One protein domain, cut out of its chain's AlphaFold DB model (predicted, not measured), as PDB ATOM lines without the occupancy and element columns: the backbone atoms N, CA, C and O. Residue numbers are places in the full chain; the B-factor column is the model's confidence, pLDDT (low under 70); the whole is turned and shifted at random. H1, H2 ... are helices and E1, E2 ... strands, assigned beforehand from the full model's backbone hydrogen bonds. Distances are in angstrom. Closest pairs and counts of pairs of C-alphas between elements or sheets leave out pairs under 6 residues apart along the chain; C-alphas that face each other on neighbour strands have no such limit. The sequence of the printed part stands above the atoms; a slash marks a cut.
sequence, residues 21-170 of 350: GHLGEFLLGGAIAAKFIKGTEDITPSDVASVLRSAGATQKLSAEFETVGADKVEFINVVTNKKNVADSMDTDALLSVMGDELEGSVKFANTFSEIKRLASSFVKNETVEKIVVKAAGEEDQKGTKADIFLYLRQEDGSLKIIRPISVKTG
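Overview. This is residues 21 to 170 of the 350 residues of an uncharacterized protein of Legionellales bacterium (UniProt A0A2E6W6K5). One twisted sheet of five strands curls round the long helix H1, with the other helices gathered about H1 and the sheet's other face bare of helices. H2 crosses H1 beside the E1 edge, H5 packs on H1 on the side away from the sheet, H6 is near the end of H1, and the short H3 and H4 lie near its beginning. The printed part has 150 residues with six named helices and five named strands, in the order H1 H2 E1 E2 H3 H4 H5 H6 E3 E4 E5, and its class is mixed, helices and strands. The sheet is mixed, in the order E1 E2 E3 E4 E5, with E2 and E3 parallel and the other neighbours antiparallel. The whole is compact and rounded, with a radius of gyration of the C-alphas of 14.1 A and spans of 40 by 32 by 26 A.

Along the chain. In the sheet, E1 is residues 62 to 66, E2 residues 72 to 77, E3 residues 130 to 135 and E4 residues 148 to 153. E5, residues 159 to 169, is the longest strand, 27.3 A from first to last C-alpha, and ends at C-alpha 169 at (37.318, 180.109, 70.651); it bends by 64 degrees at residue 162. H1, residues 21 to 38, is the longest helix, 26.0 A, from C-alpha 21 at (32.668, 178.948, 71.888) to C-alpha 38 at (38.231, 200.905, 84.600). H2 is residues 45 to 56, 15.9 A; H5 is residues 99 to 111, 18.2 A; H6 is residues 113 to 122, 14.1 A. H3, residues 82 to 89, and H4, residues 91 to 97, are shorter, 10.6 A and 10.1 A.

Arrangement. E1 and E5 are the edge strands. E1 and E2 form an antiparallel hairpin, with N 65 and O 73 2.8 A apart. E2 and E3 are parallel at 15 degrees, with N 133 and O 74 2.8 A apart; with H3, H4, H5 and H6 between them they form a strand-helix-strand unit, two parallel neighbour strands joined through helices. E3, E4 and E5 are a meander, each strand the antiparallel neighbour of the one before: N 149 and O 134 are 2.8 A apart, and so are N 165 and O 148. H1, H2 and H6 are on the same face of the sheet, an arrangement of two layers, helices over one face. The closest C-alphas of H1 and E3 are those of Gly 29 and Ala 135, 5.6 A. H2 stands up from the sheet at 53 degrees, with a height over the sheet of 9.9 A. H6 has a height of 10.1 A and runs along the strands, at 23 degrees to E4 on the local plane. H1 and H2 are the hubs, touching four helices each. They touch at Ala 31 and Val 48, C-alphas 5.1 A apart, and are only just about perpendicular at 70.2 degrees. H1 touches H5 at a steep tilt of 42 degrees, the same way; the C-alphas of Leu 28 and Ser 105 are closest, 4.9 A. With residues 32 to 36 alone H1 touches H6, closest at the C-alphas of Phe 36 and Ala 119, 4.9 A. H3 touches H2 at the C-alphas of Met 89 and Gly 56, 4.2 A. H4 touches H2, closest at the C-alphas of Thr 91 and Arg 53, 5.9 A; H4 and H6 are apart. Every O i to N i+4 pair is within hydrogen-bond range in H2, H3, H4, H5 and H6, and 13 of 14 in H1.

Size, cuts and confidence. The two C-alphas farthest apart are those of Val 97 and Asp 156, 41.3 A, while those of Gly 21 and Gly 170 are 7.3 A apart. The printed part has no cut. The link from E3 to E4, residues 136 to 147, is long. The mean pLDDT of the printed part is 89.6; residues 69 to 70, 123 to 129 and 140 to 142 are under 70.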
ATOM      1  N   GLY A  21      33.111 177.907  72.823       88.19
ATOM      2  CA  GLY A  21      32.668 178.948  71.888       88.19
ATOM      3  C   GLY A  21      31.661 179.908  72.520       88.19
ATOM      4  O   GLY A  21      31.972 181.084  72.651       88.19
ATOM      5  N   HIS A  22      30.519 179.391  72.993       89.19
ATOM      6  CA  HIS A  22      29.476 180.229  73.598       89.19
ATOM      7  C   HIS A  22      29.981 180.944  74.857       89.19
ATOM      8  O   HIS A  22      29.723 182.125  75.053       89.19
ATOM      9  N   LEU A  23      30.735 180.250  75.714       94.00
ATOM     10  CA  LEU A  23      31.215 180.866  76.954       94.00
ATOM     11  C   LEU A  23      32.379 181.832  76.711       94.00
ATOM     12  O   LEU A  23      32.551 182.766  77.483       94.00
ATOM     13  N   GLY A  24      33.126 181.683  75.616       94.38
ATOM     14  CA  GLY A  24      34.125 182.667  75.198       94.38
ATOM     15  C   GLY A  24      33.513 184.036  74.894       94.38
ATOM     16  O   GLY A  24      34.139 185.055  75.168       94.38
ATOM     17  N   GLU A  25      32.274 184.076  74.398       94.38
ATOM     18  CA  GLU A  25      31.522 185.324  74.193       94.38
ATOM     19  C   GLU A  25      31.197 185.999  75.530       94.38
ATOM     20  O   GLU A  25      31.370 187.211  75.670       94.38
ATOM     21  N   PHE A  26      30.801 185.210  76.535       96.25
ATOM     22  CA  PHE A  26      30.562 185.696  77.893       96.25
ATOM     23  C   PHE A  26      31.845 186.270  78.511       96.25
ATOM     24  O   PHE A  26      31.824 187.396  79.008       96.25
ATOM     25  N   LEU A  27      32.973 185.554  78.404       97.69
ATOM     26  CA  LEU A  27      34.275 186.011  78.908       97.69
ATOM     27  C   LEU A  27      34.745 187.299  78.221       97.69
ATOM     28  O   LEU A  27      35.110 188.258  78.902       97.69
ATOM     29  N   LEU A  28      34.712 187.349  76.884       97.88
ATOM     30  CA  LEU A  28      35.165 188.524  76.140       97.88
ATOM     31  C   LEU A  28      34.249 189.729  76.371       97.88
ATOM     32  O   LEU A  28      34.739 190.845  76.542       97.88
ATOM     33  N   GLY A  29      32.933 189.515  76.417       97.69
ATOM     34  CA  GLY A  29      31.967 190.559  76.746       97.69
ATOM     35  C   GLY A  29      32.212 191.131  78.143       97.69
ATOM     36  O   GLY A  29      32.304 192.348  78.299       97.69
ATOM     37  N   GLY A  30      32.423 190.263  79.138       98.19
ATOM     38  CA  GLY A  30      32.780 190.676  80.495       98.19
ATOM     39  C   GLY A  30      34.111 191.426  80.562       98.19
ATOM     40  O   GLY A  30      34.210 192.426  81.269       98.19
ATOM     41  N   ALA A  31      35.117 191.010  79.784       98.44
ATOM     42  CA  ALA A  31      36.403 191.702  79.707       98.44
ATOM     43  C   ALA A  31      36.275 193.101  79.093       98.44
ATOM     44  O   ALA A  31      36.829 194.066  79.618       98.44
ATOM     45  N   ILE A  32      35.496 193.248  78.020       97.44
ATOM     46  CA  ILE A  32      35.216 194.564  77.439       97.44
ATOM     47  C   ILE A  32      34.486 195.439  78.465       97.44
ATOM     48  O   ILE A  32      34.914 196.567  78.694       97.44
ATOM     49  N   ALA A  33      33.446 194.927  79.129       97.06
ATOM     50  CA  ALA A  33      32.730 195.670  80.165       97.06
ATOM     51  C   ALA A  33      33.659 196.110  81.309       97.06
ATOM     52  O   ALA A  33      33.681 197.292  81.647       97.06
ATOM     53  N   ALA A  34      34.505 195.213  81.825       97.31
ATOM     54  CA  ALA A  34      35.519 195.541  82.827       97.31
ATOM     55  C   ALA A  34      36.457 196.664  82.357       97.31
ATOM     56  O   ALA A  34      36.783 197.562  83.134       97.31
ATOM     57  N   LYS A  35      36.861 196.662  81.076       95.81
ATOM     58  CA  LYS A  35      37.718 197.723  80.525       95.81
ATOM     59  C   LYS A  35      37.014 199.071  80.506       95.81
ATOM     60  O   LYS A  35      37.645 200.074  80.813       95.81
ATOM     61  N   PHE A  36      35.725 199.113  80.180       93.56
ATOM     62  CA  PHE A  36      34.953 200.356  80.242       93.56
ATOM     63  C   PHE A  36      34.705 200.825  81.679       93.56
ATOM     64  O   PHE A  36      34.718 202.028  81.914       93.56
ATOM     65  N   ILE A  37      34.563 199.906  82.639       93.56
ATOM     66  CA  ILE A  37      34.457 200.241  84.069       93.56
ATOM     67  C   ILE A  37      35.741 200.922  84.560       93.56
ATOM     68  O   ILE A  37      35.672 201.979  85.186       93.56
ATOM     69  N   LYS A  38      36.911 200.355  84.232       92.94
ATOM     70  CA  LYS A  38      38.231 200.905  84.600       92.94
ATOM     71  C   LYS A  38      38.709 202.070  83.728       92.94
ATOM     72  O   LYS A  38      39.629 202.795  84.106       92.94
ATOM     73  N   GLY A  39      38.131 202.248  82.544       90.31
ATOM     74  CA  GLY A  39      38.481 203.318  81.619       90.31
ATOM     75  C   GLY A  39      39.898 203.189  81.050       90.31
ATOM     76  O   GLY A  39      40.170 202.362  80.175       90.31
ATOM     77  N   THR A  40      40.807 204.061  81.493       90.25
ATOM     78  CA  THR A  40      42.185 204.124  80.975       90.25
ATOM     79  C   THR A  40      43.098 203.046  81.550       90.25
ATOM     80  O   THR A  40      44.075 202.679  80.897       90.25
ATOM     81  N   GLU A  41      42.789 202.537  82.742       93.31
ATOM     82  CA  GLU A  41      43.601 201.527  83.421       93.31
ATOM     83  C   GLU A  41      43.434 200.145  82.803       93.31
ATOM     84  O   GLU A  41      42.388 199.810  82.240       93.31
ATOM     85  N   ASP A  42      44.478 199.327  82.902       96.81
ATOM     86  CA  ASP A  42      44.410 197.938  82.473       96.81
ATOM     87  C   ASP A  42      43.614 197.087  83.466       96.81
ATOM     88  O   ASP A  42      43.683 197.256  84.687       96.81
ATOM     89  N   ILE A  43      42.830 196.166  82.912       98.06
ATOM     90  CA  ILE A  43      42.061 195.190  83.677       98.06
ATOM     91  C   ILE A  43      42.876 193.924  83.920       98.06
ATOM     92  O   ILE A  43      43.786 193.590  83.158       98.06
ATOM     93  N   THR A  44      42.496 193.185  84.948       98.38
ATOM     94  CA  THR A  44      43.042 191.885  85.323       98.38
ATOM     95  C   THR A  44      41.964 190.800  85.200       98.38
ATOM     96  O   THR A  44      40.770 191.109  85.118       98.38
ATOM     97  N   PRO A  45      42.338 189.509  85.266       98.25
ATOM     98  CA  PRO A  45      41.370 188.419  85.367       98.25
ATOM     99  C   PRO A  45      40.358 188.576  86.518       98.25
ATOM    100  O   PRO A  45      39.201 188.186  86.366       98.25
ATOM    101  N   SER A  46      40.746 189.181  87.652       98.12
ATOM    102  CA  SER A  46      39.831 189.383  88.785       98.12
ATOM    103  C   SER A  46      38.774 190.452  88.517       98.12
ATOM    104  O   SER A  46      37.646 190.331  89.000       98.12
ATOM    105  N   ASP A  47      39.118 191.486  87.744       98.44
ATOM    106  CA  ASP A  47      38.160 192.521  87.345       98.44
ATOM    107  C   ASP A  47      37.061 191.903  86.477       98.44
ATOM    108  O   ASP A  47      35.870 192.090  86.728       98.44
ATOM    109  N   VAL A  48      37.462 191.074  85.509       98.56
ATOM    110  CA  VAL A  48      36.528 190.336  84.652       98.56
ATOM    111  C   VAL A  48      35.686 189.367  85.475       98.56
ATOM    112  O   VAL A  48      34.465 189.364  85.345       98.56
ATOM    113  N   ALA A  49      36.299 188.600  86.382       98.38
ATOM    114  CA  ALA A  49      35.568 187.696  87.269       98.38
ATOM    115  C   ALA A  49      34.486 188.425  88.083       98.38
ATOM    116  O   ALA A  49      33.391 187.899  88.262       98.38
ATOM    117  N   SER A  50      34.763 189.649  88.538       98.25
ATOM    118  CA  SER A  50      33.804 190.460  89.296       98.25
ATOM    119  C   SER A  50      32.597 190.874  88.447       98.25
ATOM    120  O   SER A  50      31.455 190.765  88.906       98.25
ATOM    121  N   VAL A  51      32.826 191.269  87.190       98.44
ATOM    122  CA  VAL A  51      31.750 191.567  86.229       98.44
ATOM    123  C   VAL A  51      30.899 190.328  85.959       98.44
ATOM    124  O   VAL A  51      29.671 190.377  86.067       98.44
ATOM    125  N   LEU A  52      31.545 189.202  85.649       98.38
ATOM    126  CA  LEU A  52      30.861 187.958  85.301       98.38
ATOM    127  C   LEU A  52      30.044 187.404  86.470       98.38
ATOM    128  O   LEU A  52      28.893 187.036  86.261       98.38
ATOM    129  N   ARG A  53      30.583 187.415  87.698       98.31
ATOM    130  CA  ARG A  53      29.847 186.989  88.902       98.31
ATOM    131  C   ARG A  53      28.625 187.865  89.158       98.31
ATOM    132  O   ARG A  53      27.562 187.344  89.484       98.31
ATOM    133  N   SER A  54      28.755 189.180  88.981       98.00
ATOM    134  CA  SER A  54      27.635 190.112  89.171       98.00
ATOM    135  C   SER A  54      26.513 189.846  88.167       98.00
ATOM    136  O   SER A  54      25.349 189.789  88.551       98.00
ATOM    137  N   ALA A  55      26.851 189.608  86.896       97.06
ATOM    138  CA  ALA A  55      25.868 189.223  85.886       97.06
ATOM    139  C   ALA A  55      25.282 187.824  86.159       97.06
ATOM    140  O   ALA A  55      24.061 187.660  86.153       97.06
ATOM    141  N   GLY A  56      26.136 186.838  86.453       95.94
ATOM    142  CA  GLY A  56      25.782 185.444  86.738       95.94
ATOM    143  C   GLY A  56      24.907 185.257  87.979       95.94
ATOM    144  O   GLY A  56      24.142 184.299  88.047       95.94
ATOM    145  N   ALA A  57      24.930 186.200  88.924       95.75
ATOM    146  CA  ALA A  57      24.030 186.214  90.076       95.75
ATOM    147  C   ALA A  57      22.571 186.572  89.719       95.75
ATOM    148  O   ALA A  57      21.679 186.452  90.560       95.75
ATOM    149  N   THR A  58      22.303 187.017  88.486       95.06
ATOM    150  CA  THR A  58      20.968 187.437  88.044       95.06
ATOM    151  C   THR A  58      20.343 186.429  87.085       95.06
ATOM    152  O   THR A  58      21.010 185.831  86.244       95.06
ATOM    153  N   GLN A  59      19.013 186.296  87.129       87.69
ATOM    154  CA  GLN A  59      18.283 185.440  86.182       87.69
ATOM    155  C   GLN A  59      18.400 185.908  84.723       87.69
ATOM    156  O   GLN A  59      18.240 185.102  83.811       87.69
ATOM    157  N   LYS A  60      18.657 187.203  84.506       91.00
ATOM    158  CA  LYS A  60      18.801 187.806  83.174       91.00
ATOM    159  C   LYS A  60      20.242 187.791  82.655       91.00
ATOM    160  O   LYS A  60      20.462 188.248  81.540       91.00
ATOM    161  N   LEU A  61      21.196 187.294  83.450       95.75
ATOM    162  CA  LEU A  61      22.629 187.315  83.149       95.75
ATOM    163  C   LEU A  61      23.126 188.712  82.745       95.75
ATOM    164  O   LEU A  61      23.858 188.885  81.770       95.75
ATOM    165  N   SER A  62      22.698 189.722  83.498       96.94
ATOM    166  CA  SER A  62      23.000 191.125  83.234       96.94
ATOM    167  C   SER A  62      23.324 191.870  84.520       96.94
ATOM    168  O   SER A  62      22.697 191.612  85.545       96.94
ATOM    169  N   ALA A  63      24.233 192.834  84.453       96.88
ATOM    170  CA  ALA A  63      24.553 193.711  85.573       96.88
ATOM    171  C   ALA A  63      24.926 195.113  85.079       96.88
ATOM    172  O   ALA A  63      25.431 195.285  83.970       96.88
ATOM    173  N   GLU A  64      24.662 196.106  85.922       95.44
ATOM    174  CA  GLU A  64      25.046 197.497  85.708       95.44
ATOM    175  C   GLU A  64      26.120 197.880  86.723       95.44
ATOM    176  O   GLU A  64      26.076 197.451  87.877       95.44
ATOM    177  N   PHE A  65      27.084 198.671  86.272       93.38
ATOM    178  CA  PHE A  65      28.251 199.063  87.040       93.38
ATOM    179  C   PHE A  65      28.471 200.562  86.895       93.38
ATOM    180  O   PHE A  65      28.398 201.104  85.788       93.38
ATOM    181  N   GLU A  66      28.786 201.203  88.013       88.50
ATOM    182  CA  GLU A  66      29.346 202.550  88.009       88.50
ATOM    183  C   GLU A  66      30.779 202.495  87.470       88.50
ATOM    184  O   GLU A  66      31.504 201.513  87.679       88.50
ATOM    185  N   THR A  67      31.188 203.539  86.760       81.88
ATOM    186  CA  THR A  67      32.563 203.665  86.266       81.88
ATOM    187  C   THR A  67      33.404 204.564  87.167       81.88
ATOM    188  O   THR A  67      32.907 205.156  88.119       81.88
ATOM    189  N   VAL A  68      34.704 204.681  86.875       72.62
ATOM    190  CA  VAL A  68      35.576 205.688  87.518       72.62
ATOM    191  C   VAL A  68      35.129 207.133  87.178       72.62
ATOM    192  O   VAL A  68      35.541 208.075  87.849       72.62
ATOM    193  N   GLY A  69      34.287 207.314  86.148       67.50
ATOM    194  CA  GLY A  69      33.623 208.576  85.799       67.50
ATOM    195  C   GLY A  69      32.185 208.679  86.335       67.50
ATOM    196  O   GLY A  69      31.805 207.970  87.258       67.50
ATOM    197  N   ALA A  70      31.378 209.571  85.751       56.84
ATOM    198  CA  ALA A  70      29.970 209.778  86.128       56.84
ATOM    199  C   ALA A  70      28.978 208.869  85.369       56.84
ATOM    200  O   ALA A  70      27.768 208.979  85.563       56.84
ATOM    201  N   ASP A  71      29.489 207.976  84.519       75.75
ATOM    202  CA  ASP A  71      28.675 207.175  83.610       75.75
ATOM    203  C   ASP A  71      28.571 205.714  84.050       75.75
ATOM    204  O   ASP A  71      29.322 205.226  84.905       75.75
ATOM    205  N   LYS A  72      27.670 204.985  83.384       87.88
ATOM    206  CA  LYS A  72      27.365 203.580  83.667       87.88
ATOM    207  C   LYS A  72      27.752 202.649  82.529       87.88
ATOM    208  O   LYS A  72      27.599 202.963  81.344       87.88
ATOM    209  N   VAL A  73      28.169 201.445  82.903       92.50
ATOM    210  CA  VAL A  73      28.365 200.318  81.988       92.50
ATOM    211  C   VAL A  73      27.348 199.242  82.319       92.50
ATOM    212  O   VAL A  73      27.261 198.778  83.450       92.50
ATOM    213  N   GLU A  74      26.590 198.808  81.322       95.06
ATOM    214  CA  GLU A  74      25.716 197.644  81.419       95.06
ATOM    215  C   GLU A  74      26.310 196.494  80.623       95.06
ATOM    216  O   GLU A  74      26.616 196.625  79.437       95.06
ATOM    217  N   PHE A  75      26.456 195.355  81.286       97.56
ATOM    218  CA  PHE A  75      26.814 194.102  80.654       97.56
ATOM    219  C   PHE A  75      25.586 193.199  80.581       97.56
ATOM    220  O   PHE A  75      24.879 193.024  81.574       97.56
ATOM    221  N   ILE A  76      25.337 192.624  79.406       96.31
ATOM    222  CA  ILE A  76      24.210 191.727  79.143       96.31
ATOM    223  C   ILE A  76      24.732 190.494  78.415       96.31
ATOM    224  O   ILE A  76      25.345 190.619  77.355       96.31
ATOM    225  N   ASN A  77      24.438 189.311  78.944       95.81
ATOM    226  CA  ASN A  77      24.683 188.044  78.271       95.81
ATOM    227  C   ASN A  77      23.352 187.406  77.850       95.81
ATOM    228  O   ASN A  77      22.578 186.940  78.683       95.81
ATOM    229  N   VAL A  78      23.066 187.398  76.551       93.19
ATOM    230  CA  VAL A  78      21.836 186.837  75.991       93.19
ATOM    231  C   VAL A  78      22.061 185.377  75.641       93.19
ATOM    232  O   VAL A  78      22.640 185.039  74.610       93.19
ATOM    233  N   VAL A  79      21.567 184.508  76.517       89.94
ATOM    234  CA  VAL A  79      21.706 183.057  76.415       89.94
ATOM    235  C   VAL A  79      20.353 182.408  76.672       89.94
ATOM    236  O   VAL A  79      19.667 182.717  77.644       89.94
ATOM    237  N   THR A  80      19.969 181.480  75.803       88.06
ATOM    238  CA  THR A  80      18.707 180.730  75.883       88.06
ATOM    239  C   THR A  80      18.933 179.263  76.236       88.06
ATOM    240  O   THR A  80      18.074 178.615  76.843       88.06
ATOM    241  N   ASN A  81      20.099 178.708  75.888       91.00
ATOM    242  CA  ASN A  81      20.429 177.328  76.200       91.00
ATOM    243  C   ASN A  81      20.643 177.128  77.709       91.00
ATOM    244  O   ASN A  81      21.536 177.719  78.310       91.00
ATOM    245  N   LYS A  82      19.881 176.207  78.317       93.00
ATOM    246  CA  LYS A  82      19.943 175.924  79.764       93.00
ATOM    247  C   LYS A  82      21.341 175.559  80.278       93.00
ATOM    248  O   LYS A  82      21.654 175.880  81.418       93.00
ATOM    249  N   LYS A  83      22.166 174.882  79.471       94.62
ATOM    250  CA  LYS A  83      23.542 174.527  79.857       94.62
ATOM    251  C   LYS A  83      24.420 175.766  79.926       94.62
ATOM    252  O   LYS A  83      25.096 175.963  80.927       94.62
ATOM    253  N   ASN A  84      24.328 176.614  78.904       94.31
ATOM    254  CA  ASN A  84      25.094 177.851  78.811       94.31
ATOM    255  C   ASN A  84      24.689 178.823  79.934       94.31
ATOM    256  O   ASN A  84      25.560 179.450  80.531       94.31
ATOM    257  N   VAL A  85      23.395 178.886  80.290       95.00
ATOM    258  CA  VAL A  85      22.922 179.633  81.471       95.00
ATOM    259  C   VAL A  85      23.552 179.082  82.750       95.00
ATOM    260  O   VAL A  85      24.129 179.845  83.516       95.00
ATOM    261  N   ALA A  86      23.486 177.765  82.969       96.25
ATOM    262  CA  ALA A  86      24.033 177.142  84.172       96.25
ATOM    263  C   ALA A  86      25.555 177.344  84.303       96.25
ATOM    264  O   ALA A  86      26.016 177.725  85.374       96.25
ATOM    265  N   ASP A  87      26.323 177.165  83.222       96.88
ATOM    266  CA  ASP A  87      27.773 177.429  83.219       96.88
ATOM    267  C   ASP A  87      28.096 178.930  83.381       96.88
ATOM    268  O   ASP A  87      29.123 179.264  83.962       96.88
ATOM    269  N   SER A  88      27.234 179.850  82.927       96.31
ATOM    270  CA  SER A  88      27.425 181.296  83.160       96.31
ATOM    271  C   SER A  88      27.190 181.678  84.628       96.31
ATOM    272  O   SER A  88      27.925 182.498  85.179       96.31
ATOM    273  N   MET A  89      26.174 181.080  85.264       96.56
ATOM    274  CA  MET A  89      25.848 181.292  86.681       96.56
ATOM    275  C   MET A  89      26.890 180.664  87.618       96.56
ATOM    276  O   MET A  89      27.188 181.231  88.666       96.56
ATOM    277  N   ASP A  90      27.484 179.529  87.239       96.75
ATOM    278  CA  ASP A  90      28.602 178.906  87.960       96.75
ATOM    279  C   ASP A  90      29.950 179.486  87.497       96.75
ATOM    280  O   ASP A  90      30.822 178.797  86.959       96.75
ATOM    281  N   THR A  91      30.093 180.805  87.666       96.19
ATOM    282  CA  THR A  91      31.227 181.567  87.130       96.19
ATOM    283  C   THR A  91      32.573 181.021  87.614       96.19
ATOM    284  O   THR A  91      33.505 180.930  86.824       96.19
ATOM    285  N   ASP A  92      32.705 180.605  88.873       95.69
ATOM    286  CA  ASP A  92      33.991 180.115  89.389       95.69
ATOM    287  C   ASP A  92      34.411 178.792  88.733       95.69
ATOM    288  O   ASP A  92      35.575 178.634  88.348       95.69
ATOM    289  N   ALA A  93      33.466 177.866  88.527       96.06
ATOM    290  CA  ALA A  93      33.738 176.637  87.788       96.06
ATOM    291  C   ALA A  93      34.125 176.940  86.334       96.06
ATOM    292  O   ALA A  93      35.093 176.370  85.825       96.06
ATOM    293  N   LEU A  94      33.417 177.871  85.686       95.81
ATOM    294  CA  LEU A  94      33.728 178.331  84.334       95.81
ATOM    295  C   LEU A  94      35.161 178.873  84.234       95.81
ATOM    296  O   LEU A  94      35.928 178.427  83.378       95.81
ATOM    297  N   LEU A  95      35.540 179.802  85.117       95.75
ATOM    298  CA  LEU A  95      36.857 180.442  85.076       95.75
ATOM    299  C   LEU A  95      37.994 179.454  85.355       95.75
ATOM    300  O   LEU A  95      39.060 179.585  84.760       95.75
ATOM    301  N   SER A  96      37.763 178.433  86.186       94.50
ATOM    302  CA  SER A  96      38.766 177.388  86.435       94.50
ATOM    303  C   SER A  96      39.100 176.550  85.191       94.50
ATOM    304  O   SER A  96      40.209 176.038  85.072       94.50
ATOM    305  N   VAL A  97      38.156 176.437  84.251       93.94
ATOM    306  CA  VAL A  97      38.271 175.612  83.035       93.94
ATOM    307  C   VAL A  97      38.680 176.435  81.805       93.94
ATOM    308  O   VAL A  97      39.225 175.890  80.838       93.94
ATOM    309  N   MET A  98      38.400 177.739  81.813       94.50
ATOM    310  CA  MET A  98      38.629 178.662  80.693       94.50
ATOM    311  C   MET A  98      39.611 179.793  81.039       94.50
ATOM    312  O   MET A  98      39.449 180.924  80.583       94.50
ATOM    313  N   GLY A  99      40.623 179.493  81.860       94.56
ATOM    314  CA  GLY A  99      41.653 180.454  82.272       94.56
ATOM    315  C   GLY A  99      42.403 181.078  81.090       94.56
ATOM    316  O   GLY A  99      42.501 182.297  81.003       94.56
ATOM    317  N   ASP A 100      42.829 180.267  80.122       93.19
ATOM    318  CA  ASP A 100      43.519 180.746  78.918       93.19
ATOM    319  C   ASP A 100      42.659 181.703  78.080       93.19
ATOM    320  O   ASP A 100      43.151 182.688  77.528       93.19
ATOM    321  N   GLU A 101      41.362 181.426  77.944       95.88
ATOM    322  CA  GLU A 101      40.440 182.310  77.236       95.88
ATOM    323  C   GLU A 101      40.154 183.585  78.017       95.88
ATOM    324  O   GLU A 101      39.989 184.645  77.410       95.88
ATOM    325  N   LEU A 102      40.101 183.500  79.347       97.31
ATOM    326  CA  LEU A 102      39.986 184.663  80.216       97.31
ATOM    327  C   LEU A 102      41.202 185.579  80.040       97.31
ATOM    328  O   LEU A 102      41.036 186.777  79.818       97.31
ATOM    329  N   GLU A 103      42.411 185.022  80.074       96.88
ATOM    330  CA  GLU A 103      43.657 185.760  79.856       96.88
ATOM    331  C   GLU A 103      43.706 186.404  78.465       96.88
ATOM    332  O   GLU A 103      43.954 187.607  78.348       96.88
ATOM    333  N   GLY A 104      43.372 185.650  77.413       96.25
ATOM    334  CA  GLY A 104      43.294 186.192  76.055       96.25
ATOM    335  C   GLY A 104      42.242 187.304  75.919       96.25
ATOM    336  O   GLY A 104      42.486 188.314  75.253       96.25
ATOM    337  N   SER A 105      41.103 187.177  76.609       97.81
ATOM    338  CA  SER A 105      40.050 188.204  76.654       97.81
ATOM    339  C   SER A 105      40.513 189.483  77.359       97.81
ATOM    340  O   SER A 105      40.280 190.586  76.860       97.81
ATOM    341  N   VAL A 106      41.214 189.343  78.489       98.12
ATOM    342  CA  VAL A 106      41.840 190.455  79.222       98.12
ATOM    343  C   VAL A 106      42.861 191.168  78.339       98.12
ATOM    344  O   VAL A 106      42.818 192.393  78.191       98.12
ATOM    345  N   LYS A 107      43.748 190.408  77.687       96.75
ATOM    346  CA  LYS A 107      44.769 190.958  76.789       96.75
ATOM    347  C   LYS A 107      44.134 191.710  75.622       96.75
ATOM    348  O   LYS A 107      44.571 192.823  75.316       96.75
ATOM    349  N   PHE A 108      43.079 191.163  75.011       95.94
ATOM    350  CA  PHE A 108      42.312 191.853  73.971       95.94
ATOM    351  C   PHE A 108      41.769 193.191  74.471       95.94
ATOM    352  O   PHE A 108      42.036 194.225  73.860       95.94
ATOM    353  N   ALA A 109      41.045 193.192  75.592       96.69
ATOM    354  CA  ALA A 109      40.399 194.396  76.106       96.69
ATOM    355  C   ALA A 109      41.417 195.501  76.461       96.69
ATOM    356  O   ALA A 109      41.163 196.680  76.213       96.69
ATOM    357  N   ASN A 110      42.598 195.131  76.966       96.38
ATOM    358  CA  ASN A 110      43.659 196.082  77.310       96.38
ATOM    359  C   ASN A 110      44.418 196.640  76.101       96.38
ATOM    360  O   ASN A 110      44.819 197.807  76.105       96.38
ATOM    361  N   THR A 111      44.638 195.827  75.065       94.75
ATOM    362  CA  THR A 111      45.593 196.166  73.993       94.75
ATOM    363  C   THR A 111      44.940 196.497  72.657       94.75
ATOM    364  O   THR A 111      45.550 197.193  71.843       94.75
ATOM    365  N   PHE A 112      43.697 196.072  72.415       93.06
ATOM    366  CA  PHE A 112      43.023 196.374  71.161       93.06
ATOM    367  C   PHE A 112      42.704 197.872  71.074       93.06
ATOM    368  O   PHE A 112      41.875 198.407  71.814       93.06
ATOM    369  N   SER A 113      43.378 198.556  70.147       89.56
ATOM    370  CA  SER A 113      43.446 200.022  70.082       89.56
ATOM    371  C   SER A 113      42.084 200.709  70.028       89.56
ATOM    372  O   SER A 113      41.896 201.746  70.662       89.56
ATOM    373  N   GLU A 114      41.112 200.136  69.315       88.31
ATOM    374  CA  GLU A 114      39.768 200.704  69.234       88.31
ATOM    375  C   GLU A 114      39.035 200.641  70.582       88.31
ATOM    376  O   GLU A 114      38.449 201.644  70.981       88.31
ATOM    377  N   ILE A 115      39.107 199.517  71.306       91.38
ATOM    378  CA  ILE A 115      38.483 199.370  72.631       91.38
ATOM    379  C   ILE A 115      39.194 200.258  73.648       91.38
ATOM    380  O   ILE A 115      38.531 201.023  74.344       91.38
ATOM    381  N   LYS A 116      40.532 200.259  73.659       90.38
ATOM    382  CA  LYS A 116      41.325 201.136  74.532       90.38
ATOM    383  C   LYS A 116      40.967 202.611  74.318       90.38
ATOM    384  O   LYS A 116      40.699 203.336  75.279       90.38
ATOM    385  N   ARG A 117      40.916 203.059  73.057       88.12
ATOM    386  CA  ARG A 117      40.565 204.442  72.697       88.12
ATOM    387  C   ARG A 117      39.143 204.794  73.126       88.12
ATOM    388  O   ARG A 117      38.936 205.887  73.646       88.12
ATOM    389  N   LEU A 118      38.179 203.901  72.902       87.62
ATOM    390  CA  LEU A 118      36.784 204.123  73.288       87.62
ATOM    391  C   LEU A 118      36.630 204.206  74.809       87.62
ATOM    392  O   LEU A 118      36.053 205.180  75.279       87.62
ATOM    393  N   ALA A 119      37.218 203.277  75.566       88.81
ATOM    394  CA  ALA A 119      37.204 203.312  77.030       88.81
ATOM    395  C   ALA A 119      37.839 204.605  77.575       88.81
ATOM    396  O   ALA A 119      37.290 205.245  78.464       88.81
ATOM    397  N   SER A 120      38.939 205.062  76.966       83.19
ATOM    398  CA  SER A 120      39.601 206.324  77.343       83.19
ATOM    399  C   SER A 120      38.771 207.568  77.009       83.19
ATOM    400  O   SER A 120      38.877 208.581  77.694       83.19
ATOM    401  N   SER A 121      37.996 207.519  75.922       79.06
ATOM    402  CA  SER A 121      37.143 208.633  75.491       79.06
ATOM    403  C   SER A 121      35.877 208.725  76.337       79.06
ATOM    404  O   SER A 121      35.387 209.824  76.560       79.06
ATOM    405  N   PHE A 122      35.373 207.584  76.812       74.00
ATOM    406  CA  PHE A 122      34.181 207.503  77.649       74.00
ATOM    407  C   PHE A 122      34.387 208.199  78.997       74.00
ATOM    408  O   PHE A 122      33.613 209.077  79.333       74.00
ATOM    409  N   VAL A 123      35.526 207.975  79.664       65.94
ATOM    410  CA  VAL A 123      35.895 208.681  80.916       65.94
ATOM    411  C   VAL A 123      35.888 210.214  80.781       65.94
ATOM    412  O   VAL A 123      35.825 210.926  81.777       65.94
ATOM    413  N   LYS A 124      35.996 210.745  79.558       61.53
ATOM    414  CA  LYS A 124      36.150 212.181  79.284       61.53
ATOM    415  C   LYS A 124      34.902 212.834  78.687       61.53
ATOM    416  O   LYS A 124      34.995 213.991  78.288       61.53
ATOM    417  N   ASN A 125      33.792 212.110  78.531       62.22
ATOM    418  CA  ASN A 125      32.656 212.587  77.748       62.22
ATOM    419  C   ASN A 125      31.379 212.727  78.585       62.22
ATOM    420  O   ASN A 125      30.719 211.740  78.867       62.22
ATOM    421  N   GLU A 126      30.980 213.968  78.860       58.22
ATOM    422  CA  GLU A 126      29.793 214.317  79.659       58.22
ATOM    423  C   GLU A 126      28.444 214.066  78.946       58.22
ATOM    424  O   GLU A 126      27.392 214.288  79.534       58.22
ATOM    425  N   THR A 127      28.450 213.638  77.674       60.50
ATOM    426  CA  THR A 127      27.227 213.465  76.850       60.50
ATOM    427  C   THR A 127      26.799 212.011  76.648       60.50
ATOM    428  O   THR A 127      25.808 211.747  75.967       60.50
ATOM    429  N   VAL A 128      27.549 211.036  77.172       63.12
ATOM    430  CA  VAL A 128      27.226 209.615  76.988       63.12
ATOM    431  C   VAL A 128      26.667 209.042  78.277       63.12
ATOM    432  O   VAL A 128      27.417 208.651  79.154       63.12
ATOM    433  N   GLU A 129      25.351 208.862  78.339       65.88
ATOM    434  CA  GLU A 129      24.709 208.354  79.556       65.88
ATOM    435  C   GLU A 129      25.123 206.918  79.915       65.88
ATOM    436  O   GLU A 129      25.226 206.558  81.091       65.88
ATOM    437  N   LYS A 130      25.291 206.045  78.905       82.75
ATOM    438  CA  LYS A 130      25.468 204.608  79.155       82.75
ATOM    439  C   LYS A 130      26.135 203.838  78.017       82.75
ATOM    440  O   LYS A 130      25.682 203.864  76.869       82.75
ATOM    441  N   ILE A 131      27.152 203.054  78.364       89.56
ATOM    442  CA  ILE A 131      27.726 202.016  77.498       89.56
ATOM    443  C   ILE A 131      26.990 200.705  77.751       89.56
ATOM    444  O   ILE A 131      26.808 200.303  78.898       89.56
ATOM    445  N   VAL A 132      26.611 200.006  76.682       93.38
ATOM    446  CA  VAL A 132      26.046 198.655  76.788       93.38
ATOM    447  C   VAL A 132      26.945 197.676  76.047       93.38
ATOM    448  O   VAL A 132      27.143 197.794  74.837       93.38
ATOM    449  N   VAL A 133      27.475 196.695  76.769       95.88
ATOM    450  CA  VAL A 133      28.205 195.557  76.214       95.88
ATOM    451  C   VAL A 133      27.268 194.358  76.222       95.88
ATOM    452  O   VAL A 133      26.913 193.840  77.278       95.88
ATOM    453  N   LYS A 134      26.845 193.921  75.038       95.50
ATOM    454  CA  LYS A 134      25.879 192.834  74.872       95.50
ATOM    455  C   LYS A 134      26.544 191.649  74.174       95.50
ATOM    456  O   LYS A 134      26.851 191.751  72.989       95.50
ATOM    457  N   ALA A 135      26.754 190.546  74.887       94.38
ATOM    458  CA  ALA A 135      27.097 189.248  74.301       94.38
ATOM    459  C   ALA A 135      25.793 188.550  73.885       94.38
ATOM    460  O   ALA A 135      24.920 188.343  74.723       94.38
ATOM    461  N   ALA A 136      25.604 188.279  72.595       87.56
ATOM    462  CA  ALA A 136      24.327 187.859  72.019       87.56
ATOM    463  C   ALA A 136      24.450 186.877  70.839       87.56
ATOM    464  O   ALA A 136      23.603 186.893  69.943       87.56
ATOM    465  N   GLY A 137      25.446 185.980  70.836       78.00
ATOM    466  CA  GLY A 137      25.595 184.961  69.784       78.00
ATOM    467  C   GLY A 137      24.409 183.985  69.653       78.00
ATOM    468  O   GLY A 137      24.275 183.293  68.639       78.00
ATOM    469  N   GLU A 138      23.496 183.937  70.634       81.69
ATOM    470  CA  GLU A 138      22.281 183.107  70.588       81.69
ATOM    471  C   GLU A 138      21.004 183.824  70.107       81.69
ATOM    472  O   GLU A 138      20.002 183.152  69.872       81.69
ATOM    473  N   GLU A 139      21.002 185.154  69.952       76.81
ATOM    474  CA  GLU A 139      19.771 185.931  69.704       76.81
ATOM    475  C   GLU A 139      19.402 186.034  68.214       76.81
ATOM    476  O   GLU A 139      18.233 185.888  67.858       76.81
ATOM    477  N   ASP A 140      20.387 186.235  67.330       68.69
ATOM    478  CA  ASP A 140      20.170 186.360  65.883       68.69
ATOM    479  C   ASP A 140      21.238 185.618  65.063       68.69
ATOM    480  O   ASP A 140      22.241 186.171  64.624       68.69
ATOM    481  N   GLN A 141      20.990 184.334  64.802       60.38
ATOM    482  CA  GLN A 141      21.909 183.487  64.028       60.38
ATOM    483  C   GLN A 141      21.803 183.674  62.502       60.38
ATOM    484  O   GLN A 141      22.568 183.045  61.761       60.38
ATOM    485  N   LYS A 142      20.835 184.465  62.007       68.00
ATOM    486  CA  LYS A 142      20.567 184.624  60.565       68.00
ATOM    487  C   LYS A 142      20.932 186.010  60.037       68.00
ATOM    488  O   LYS A 142      21.387 186.092  58.899       68.00
ATOM    489  N   GLY A 143      20.726 187.064  60.824       75.94
ATOM    490  CA  GLY A 143      20.948 188.452  60.418       75.94
ATOM    491  C   GLY A 143      22.350 188.985  60.713       75.94
ATOM    492  O   GLY A 143      22.761 189.963  60.093       75.94
ATOM    493  N   THR A 144      23.115 188.341  61.601       84.19
ATOM    494  CA  THR A 144      24.447 188.816  61.998       84.19
ATOM    495  C   THR A 144      25.429 187.679  62.301       84.19
ATOM    496  O   THR A 144      25.050 186.550  62.609       84.19
ATOM    497  N   LYS A 145      26.727 187.974  62.157       86.81
ATOM    498  CA  LYS A 145      27.846 187.126  62.618       86.81
ATOM    499  C   LYS A 145      28.512 187.672  63.871       86.81
ATOM    500  O   LYS A 145      29.470 187.077  64.353       86.81
ATOM    501  N   ALA A 146      28.065 188.829  64.340       90.75
ATOM    502  CA  ALA A 146      28.573 189.410  65.559       90.75
ATOM    503  C   ALA A 146      27.995 188.656  66.753       90.75
ATOM    504  O   ALA A 146      26.786 188.479  66.868       90.75
ATOM    505  N   ASP A 147      28.894 188.258  67.635       91.81
ATOM    506  CA  ASP A 147      28.590 187.566  68.874       91.81
ATOM    507  C   ASP A 147      28.563 188.570  70.042       91.81
ATOM    508  O   ASP A 147      27.863 188.371  71.028       91.81
ATOM    509  N   ILE A 148      29.279 189.697  69.924       94.50
ATOM    510  CA  ILE A 148      29.275 190.800  70.892       94.50
ATOM    511  C   ILE A 148      29.015 192.124  70.182       94.50
ATOM    512  O   ILE A 148      29.585 192.423  69.130       94.50
ATOM    513  N   PHE A 149      28.203 192.956  70.821       93.81
ATOM    514  CA  PHE A 149      27.916 194.314  70.404       93.81
ATOM    515  C   PHE A 149      28.271 195.299  71.510       93.81
ATOM    516  O   PHE A 149      27.793 195.191  72.639       93.81
ATOM    517  N   LEU A 150      29.069 196.298  71.152       92.75
ATOM    518  CA  LEU A 150      29.245 197.502  71.949       92.75
ATOM    519  C   LEU A 150      28.279 198.576  71.445       92.75
ATOM    520  O   LEU A 150      28.387 199.000  70.288       92.75
ATOM    521  N   TYR A 151      27.381 199.032  72.312       91.38
ATOM    522  CA  TYR A 151      26.445 200.114  72.035       91.38
ATOM    523  C   TYR A 151      26.759 201.364  72.858       91.38
ATOM    524  O   TYR A 151      27.184 201.272  74.010       91.38
ATOM    525  N   LEU A 152      26.456 202.524  72.274       86.69
ATOM    526  CA  LEU A 152      26.201 203.757  73.019       86.69
ATOM    527  C   LEU A 152      24.693 203.935  73.143       86.69
ATOM    528  O   LEU A 152      23.999 203.955  72.121       86.69
ATOM    529  N   ARG A 153      24.198 204.096  74.369       85.12
ATOM    530  CA  ARG A 153      22.849 204.613  74.596       85.12
ATOM    531  C   ARG A 153      22.861 206.118  74.348       85.12
ATOM    532  O   ARG A 153      23.758 206.810  74.820       85.12
ATOM    533  N   GLN A 154      21.940 206.590  73.522       80.31
ATOM    534  CA  GLN A 154      21.723 208.016  73.280       80.31
ATOM    535  C   GLN A 154      20.727 208.571  74.315       80.31
ATOM    536  O   GLN A 154      20.011 207.788  74.936       80.31
ATOM    537  N   GLU A 155      20.642 209.898  74.450       76.19
ATOM    538  CA  GLU A 155      19.702 210.585  75.364       76.19
ATOM    539  C   GLU A 155      18.228 210.192  75.128       76.19
ATOM    540  O   GLU A 155      17.419 210.166  76.050       76.19
ATOM    541  N   ASP A 156      17.863 209.830  73.891       81.94
ATOM    542  CA  ASP A 156      16.514 209.361  73.535       81.94
ATOM    543  C   ASP A 156      16.247 207.886  73.910       81.94
ATOM    544  O   ASP A 156      15.180 207.338  73.619       81.94
ATOM    545  N   GLY A 157      17.221 207.221  74.538       81.12
ATOM    546  CA  GLY A 157      17.176 205.815  74.926       81.12
ATOM    547  C   GLY A 157      17.518 204.825  73.806       81.12
ATOM    548  O   GLY A 157      17.588 203.620  74.073       81.12
ATOM    549  N   SER A 158      17.761 205.284  72.574       85.75
ATOM    550  CA  SER A 158      18.136 204.420  71.452       85.75
ATOM    551  C   SER A 158      19.563 203.878  71.594       85.75
ATOM    552  O   SER A 158      20.442 204.484  72.211       85.75
ATOM    553  N   LEU A 159      19.808 202.694  71.020       86.94
ATOM    554  CA  LEU A 159      21.113 202.034  71.049       86.94
ATOM    555  C   LEU A 159      21.809 202.152  69.693       86.94
ATOM    556  O   LEU A 159      21.363 201.591  68.692       86.94
ATOM    557  N   LYS A 160      22.961 202.823  69.668       87.56
ATOM    558  CA  LYS A 160      23.817 202.931  68.483       87.56
ATOM    559  C   LYS A 160      24.952 201.917  68.549       87.56
ATOM    560  O   LYS A 160      25.799 202.000  69.435       87.56
ATOM    561  N   ILE A 161      25.012 200.996  67.583       88.25
ATOM    562  CA  ILE A 161      26.123 200.037  67.470       88.25
ATOM    563  C   ILE A 161      27.416 200.786  67.135       88.25
ATOM    564  O   ILE A 161      27.519 201.454  66.102       88.25
ATOM    565  N   ILE A 162      28.425 200.613  67.983       87.31
ATOM    566  CA  ILE A 162      29.777 201.142  67.780       87.31
ATOM    567  C   ILE A 162      30.691 200.081  67.209       87.31
ATOM    568  O   ILE A 162      31.423 200.344  66.252       87.31
ATOM    569  N   ARG A 163      30.640 198.876  67.782       89.50
ATOM    570  CA  ARG A 163      31.506 197.784  67.364       89.50
ATOM    571  C   ARG A 163      30.789 196.437  67.449       89.50
ATOM    572  O   ARG A 163      30.520 195.982  68.558       89.50
ATOM    573  N   PRO A 164      30.521 195.798  66.300       92.50
ATOM    574  CA  PRO A 164      30.218 194.378  66.242       92.50
ATOM    575  C   PRO A 164      31.516 193.556  66.268       92.50
ATOM    576  O   PRO A 164      32.487 193.876  65.573       92.50
ATOM    577  N   ILE A 165      31.535 192.494  67.069       93.88
ATOM    578  CA  ILE A 165      32.671 191.581  67.234       93.88
ATOM    579  C   ILE A 165      32.166 190.152  67.068       93.88
ATOM    580  O   ILE A 165      31.223 189.762  67.746       93.88
ATOM    581  N   SER A 166      32.805 189.365  66.204       92.50
ATOM    582  CA  SER A 166      32.634 187.912  66.197       92.50
ATOM    583  C   SER A 166      33.750 187.262  66.998       92.50
ATOM    584  O   SER A 166      34.924 187.560  66.780       92.50
ATOM    585  N   VAL A 167      33.397 186.356  67.898       91.44
ATOM    586  CA  VAL A 167      34.331 185.621  68.743       91.44
ATOM    587  C   VAL A 167      34.522 184.218  68.183       91.44
ATOM    588  O   VAL A 167      33.591 183.559  67.706       91.44
ATOM    589  N   LYS A 168      35.769 183.751  68.196       88.75
ATOM    590  CA  LYS A 168      36.141 182.389  67.825       88.75
ATOM    591  C   LYS A 168      37.066 181.820  68.893       88.75
ATOM    592  O   LYS A 168      38.222 182.217  69.005       88.75
ATOM    593  N   THR A 169      36.556 180.849  69.640       84.19
ATOM    594  CA  THR A 169      37.318 180.109  70.651       84.19
ATOM    595  C   THR A 169      37.604 178.710  70.123       84.19
ATOM    596  O   THR A 169      36.685 177.901  69.987       84.19
ATOM    597  N   GLY A 170      38.857 178.439  69.750       73.50
ATOM    598  CA  GLY A 170      39.294 177.101  69.317       73.50
ATOM    599  C   GLY A 170      38.657 176.563  68.024       73.50
ATOM    600  O   GLY A 170      38.775 175.375  67.730       73.50
TER     601      GLY A 170